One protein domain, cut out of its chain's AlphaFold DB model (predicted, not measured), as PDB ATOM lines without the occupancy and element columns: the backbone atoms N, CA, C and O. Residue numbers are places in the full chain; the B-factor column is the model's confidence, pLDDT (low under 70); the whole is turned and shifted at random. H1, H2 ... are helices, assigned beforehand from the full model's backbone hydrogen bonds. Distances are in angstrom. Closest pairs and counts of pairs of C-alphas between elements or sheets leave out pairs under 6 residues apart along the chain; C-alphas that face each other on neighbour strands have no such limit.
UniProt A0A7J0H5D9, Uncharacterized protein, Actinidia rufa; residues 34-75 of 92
ATOM      1  N   ARG A  34      47.744  14.120  34.230       55.44
ATOM      2  CA  ARG A  34      47.523  15.263  33.327       55.44
ATOM      3  C   ARG A  34      46.046  15.545  33.059       55.44
ATOM      4  O   ARG A  34      45.715  16.675  32.731       55.44
ATOM      5  N   ASN A  35      45.175  14.561  33.265       64.50
ATOM      6  CA  ASN A  35      43.730  14.742  33.235       64.50
ATOM      7  C   ASN A  35      43.191  14.861  34.669       64.50
ATOM      8  O   ASN A  35      42.458  14.008  35.156       64.50
ATOM      9  N   SER A  36      43.679  15.861  35.404       72.94
ATOM     10  CA  SER A  36      43.076  16.233  36.683       72.94
ATOM     11  C   SER A  36      42.011  17.297  36.436       72.94
ATOM     12  O   SER A  36      42.156  18.107  35.520       72.94
ATOM     13  N   VAL A  37      40.984  17.352  37.283       72.25
ATOM     14  CA  VAL A  37      39.960  18.413  37.254       72.25
ATOM     15  C   VAL A  37      40.606  19.797  37.223       72.25
ATOM     16  O   VAL A  37      40.189  20.669  36.469       72.25
ATOM     17  N   ASN A  38      41.682  19.986  37.989       75.38
ATOM     18  CA  ASN A  38      42.426  21.239  38.014       75.38
ATOM     19  C   ASN A  38      43.125  21.531  36.672       75.38
ATOM     20  O   ASN A  38      43.117  22.664  36.203       75.38
ATOM     21  N   SER A  39      43.695  20.512  36.025       76.38
ATOM     22  CA  SER A  39      44.316  20.642  34.700       76.38
ATOM     23  C   SER A  39      43.291  20.973  33.615       76.38
ATOM     24  O   SER A  39      43.533  21.888  32.834       76.38
ATOM     25  N   LEU A  40      42.138  20.296  33.599       78.62
ATOM     26  CA  LEU A  40      41.051  20.577  32.654       78.62
ATOM     27  C   LEU A  40      40.463  21.978  32.855       78.62
ATOM     28  O   LEU A  40      40.233  22.697  31.888       78.62
ATOM     29  N   ARG A  41      40.261  22.393  34.112       76.69
ATOM     30  CA  ARG A  41      39.765  23.740  34.433       76.69
ATOM     31  C   ARG A  41      40.747  24.818  33.994       76.69
ATOM     32  O   ARG A  41      40.330  25.802  33.395       76.69
ATOM     33  N   ARG A  42      42.048  24.622  34.238       77.81
ATOM     34  CA  ARG A  42      43.084  25.549  33.761       77.81
ATOM     35  C   ARG A  42      43.115  25.627  32.238       77.81
ATOM     36  O   ARG A  42      43.133  26.738  31.729       77.81
ATOM     37  N   ASP A  43      43.066  24.495  31.530       82.06
ATOM     38  CA  ASP A  43      43.064  24.484  30.056       82.06
ATOM     39  C   ASP A  43      41.805  25.136  29.464       82.06
ATOM     40  O   ASP A  43      41.863  25.812  28.441       82.06
ATOM     41  N   PHE A  44      40.656  24.990  30.125       81.56
ATOM     42  CA  PHE A  44      39.445  25.707  29.738       81.56
ATOM     43  C   PHE A  44      39.620  27.222  29.903       81.56
ATOM     44  O   PHE A  44      39.364  27.974  28.966       81.56
ATOM     45  N   VAL A  45      40.113  27.676  31.061       78.50
ATOM     46  CA  VAL A  45      40.304  29.109  31.336       78.50
ATOM     47  C   VAL A  45      41.365  29.738  30.435       78.50
ATOM     48  O   VAL A  45      41.192  30.880  30.019       78.50
ATOM     49  N   THR A  46      42.434  29.027  30.072       82.56
ATOM     50  CA  THR A  46      43.450  29.555  29.141       82.56
ATOM     51  C   THR A  46      42.923  29.746  27.723       82.56
ATOM     52  O   THR A  46      43.465  30.573  26.995       82.56
ATOM     53  N   ARG A  47      41.872  29.018  27.329       85.19
ATOM     54  CA  ARG A  47      41.214  29.164  26.021       85.19
ATOM     55  C   ARG A  47      40.163  30.272  25.994       85.19
ATOM     56  O   ARG A  47      39.682  30.615  24.916       85.19
ATOM     57  N   LEU A  48      39.781  30.815  27.151       80.88
ATOM     58  CA  LEU A  48      38.804  31.895  27.210       80.88
ATOM     59  C   LEU A  48      39.415  33.222  26.743       80.88
ATOM     60  O   LEU A  48      40.593  33.481  26.989       80.88
ATOM     61  N   PRO A  49      38.608  34.112  26.141       83.00
ATOM     62  CA  PRO A  49      39.030  35.478  25.873       83.00
ATOM     63  C   PRO A  49      39.461  36.196  27.158       83.00
ATOM     64  O   PRO A  49      38.830  36.035  28.207       83.00
ATOM     65  N   ASP A  50      40.477  37.057  27.072       80.06
ATOM     66  CA  ASP A  50      41.062  37.737  28.243       80.06
ATOM     67  C   ASP A  50      40.042  38.545  29.060       80.06
ATOM     68  O   ASP A  50      40.109  38.585  30.288       80.06
ATOM     69  N   LYS A  51      39.023  39.098  28.388       78.06
ATOM     70  CA  LYS A  51      37.894  39.821  29.004       78.06
ATOM     71  C   LYS A  51      37.097  38.969  29.995       78.06
ATOM     72  O   LYS A  51      36.499  39.495  30.928       78.06
ATOM     73  N   VAL A  52      37.063  37.658  29.768       74.38
ATOM     74  CA  VAL A  52      36.355  36.692  30.611       74.38
ATOM     75  C   VAL A  52      37.305  36.127  31.666       74.38
ATOM     76  O   VAL A  52      36.912  35.970  32.816       74.38
ATOM     77  N   ARG A  53      38.581  35.905  31.321       76.88
ATOM     78  CA  ARG A  53      39.607  35.391  32.249       76.88
ATOM     79  C   ARG A  53      39.802  36.270  33.482       76.88
ATOM     80  O   ARG A  53      39.972  35.737  34.572       76.88
ATOM     81  N   ALA A  54      39.747  37.592  33.320       74.19
ATOM     82  CA  ALA A  54      39.988  38.548  34.402       74.19
ATOM     83  C   ALA A  54      38.996  38.447  35.577       74.19
ATOM     84  O   ALA A  54      39.318  38.886  36.677       74.19
ATOM     85  N   GLY A  55      37.803  37.880  35.364       70.62
ATOM     86  CA  GLY A  55      36.799  37.718  36.420       70.62
ATOM     87  C   GLY A  55      36.679  36.302  36.977       70.62
ATOM     88  O   GLY A  55      35.799  36.073  37.799       70.62
ATOM     89  N   ILE A  56      37.521  35.356  36.543       73.56
ATOM     90  CA  ILE A  56      37.427  33.950  36.954       73.56
ATOM     91  C   ILE A  56      38.394  33.661  38.098       73.56
ATOM     92  O   ILE A  56      39.609  33.736  37.924       73.56
ATOM     93  N   ASP A  57      37.847  33.220  39.230       71.38
ATOM     94  CA  ASP A  57      38.613  32.576  40.293       71.38
ATOM     95  C   ASP A  57      38.608  31.045  40.114       71.38
ATOM     96  O   ASP A  57      37.562  30.397  40.035       71.38
ATOM     97  N   LEU A  58      39.802  30.460  40.027       66.44
ATOM     98  CA  LEU A  58      40.008  29.020  39.855       66.44
ATOM     99  C   LEU A  58      39.951  28.252  41.189       66.44
ATOM    100  O   LEU A  58      39.734  27.032  41.163       66.44
ATOM    101  N   GLU A  59      40.130  28.936  42.325       67.00
ATOM    102  CA  GLU A  59      40.177  28.329  43.663       67.00
ATOM    103  C   GLU A  59      38.786  27.912  44.162       67.00
ATOM    104  O   GLU A  59      38.639  26.872  44.807       67.00
ATOM    105  N   SER A  60      37.740  28.629  43.743       63.31
ATOM    106  CA  SER A  60      36.335  28.271  43.969       63.31
ATOM    107  C   SER A  60      35.924  27.091  43.073       63.31
ATOM    108  O   SER A  60      35.419  27.242  41.958       63.31
ATOM    109  N   ALA A  61      36.232  25.870  43.519       55.91
ATOM    110  CA  ALA A  61      36.325  24.692  42.655       55.91
ATOM    111  C   ALA A  61      35.028  24.221  41.961       55.91
ATOM    112  O   ALA A  61      35.093  23.455  40.998       55.91
ATOM    113  N   SER A  62      33.866  24.691  42.413       59.97
ATOM    114  CA  SER A  62      32.539  24.238  41.976       59.97
ATOM    115  C   SER A  62      31.693  25.311  41.284       59.97
ATOM    116  O   SER A  62      30.736  24.969  40.589       59.97
ATOM    117  N   HIS A  63      32.028  26.594  41.441       62.09
ATOM    118  CA  HIS A  63      31.231  27.699  40.921       62.09
ATOM    119  C   HIS A  63      32.144  28.781  40.352       62.09
ATOM    120  O   HIS A  63      32.798  29.509  41.095       62.09
ATOM    121  N   ILE A  64      32.187  28.875  39.024       66.69
ATOM    122  CA  ILE A  64      32.853  29.984  38.348       66.69
ATOM    123  C   ILE A  64      31.831  31.114  38.248       66.69
ATOM    124  O   ILE A  64      30.837  30.989  37.530       66.69
ATOM    125  N   ASP A  65      32.056  32.182  39.008       65.06
ATOM    126  CA  ASP A  65      31.216  33.372  38.957       65.06
ATOM    127  C   ASP A  65      31.669  34.284  37.816       65.06
ATOM    128  O   ASP A  65      32.786  34.797  37.814       65.06
ATOM    129  N   PHE A  66      30.785  34.493  36.842       69.44
ATOM    130  CA  PHE A  66      31.031  35.397  35.726       69.44
ATOM    131  C   PHE A  66      30.324  36.745  35.891       69.44
ATOM    132  O   PHE A  66      30.442  37.599  35.013       69.44
ATOM    133  N   SER A  67      29.635  36.974  37.017       67.19
ATOM    134  CA  SER A  67      28.937  38.229  37.332       67.19
ATOM    135  C   SER A  67      29.847  39.458  37.213       67.19
ATOM    136  O   SER A  67      29.416  40.532  36.800       67.19
ATOM    137  N   LYS A  68      31.141  39.286  37.508       67.00
ATOM    138  CA  LYS A  68      32.156  40.348  37.447       67.00
ATOM    139  C   LYS A  68      32.803  40.511  36.066       67.00
ATOM    140  O   LYS A  68      33.585  41.438  35.874       67.00
ATOM    141  N   THR A  69      32.521  39.624  35.108       67.94
ATOM    142  CA  THR A  69      33.114  39.681  33.762       67.94
ATOM    143  C   THR A  69      32.302  40.599  32.851       67.94
ATOM    144  O   THR A  69      31.100  40.428  32.672       67.94
ATOM    145  N   THR A  70      32.957  41.572  32.223       64.25
ATOM    146  CA  THR A  70      32.311  42.602  31.386       64.25
ATOM    147  C   THR A  70      32.157  42.192  29.914       64.25
ATOM    148  O   THR A  70      32.027  43.039  29.034       64.25
ATOM    149  N   GLY A  71      32.176  40.887  29.620       62.62
ATOM    150  CA  GLY A  71      32.188  40.349  28.254       62.62
ATOM    151  C   GLY A  71      31.101  39.324  27.932       62.62
ATOM    152  O   GLY A  71      31.071  38.834  26.806       62.62
ATOM    153  N   LEU A  72      30.234  38.980  28.888       67.62
ATOM    154  CA  LEU A  72      29.144  38.032  28.665       67.62
ATOM    155  C   LEU A  72      27.835  38.763  28.372       67.62
ATOM    156  O   LEU A  72      27.506  39.772  28.998       67.62
ATOM    157  N   THR A  73      27.077  38.248  27.406       63.97
ATOM    158  CA  THR A  73      25.768  38.786  27.030       63.97
ATOM    159  C   THR A  73      24.836  38.777  28.243       63.97
ATOM    160  O   THR A  73      24.743  37.774  28.958       63.97
ATOM    161  N   ARG A  74      24.139  39.897  28.484       57.22
ATOM    162  CA  ARG A  74      23.202  40.076  29.605       57.22
ATOM    163  C   ARG A  74      22.194  38.918  29.636       57.22
ATOM    164  O   ARG A  74      21.329  38.840  28.772       57.22
ATOM    165  N   GLY A  75      22.330  38.026  30.619       62.44
ATOM    166  CA  GLY A  75      21.508  36.815  30.762       62.44
ATOM    167  C   GLY A  75      22.306  35.525  30.988       62.44
ATOM    168  O   GLY A  75      21.751  34.567  31.510       62.44
TER     169      GLY A  75
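AT A GLANCE: This is residues 34 to 75 of the 92 residues of an uncharacterized protein of Actinidia rufa (UniProt A0A7J0H5D9). This domain has little regular structure: one helix, H1, is followed by a short helical turn, H2, and then by a long loop, residues 54 to 75, which folds back from H2, turns near residues 59 to 62 and returns towards H2 before running off to Gly 75. The printed part has 42 residues, with two named helices in the order H1, H2 and no named strand. The class is all helix, with 15 residues in named elements. It is only just compact, close to loose, with a radius of gyration of the C-alphas of 10.8 A, and elongated, spanning 34 by 19 by 15 A.

IN THESE COORDINATES: H1, residues 37 to 47, runs 15.6 A from C-alpha 37 at (39.960, 18.413, 37.254) to C-alpha 47 at (41.214, 29.164, 26.021). H2, residues 50 to 53, ends with C-alpha 53 at (39.607, 35.391, 32.249).

HOW THE PARTS SIT: H1 and H2 are close but not clearly touching; their closest C-alphas, of Val 45 and Arg 53, are 6.4 A apart. Every O i to N i+4 pair in H1 is within hydrogen-bond range; H2 is too short for such a pair.

THE WHOLE: The C-alphas farthest apart, of Arg 34 and Arg 74, are 34.9 A apart. The printed part has no cut, and the link from H1 to H2 is tight. Residues 34 to 35 and 58 to 75 have pLDDT under 70.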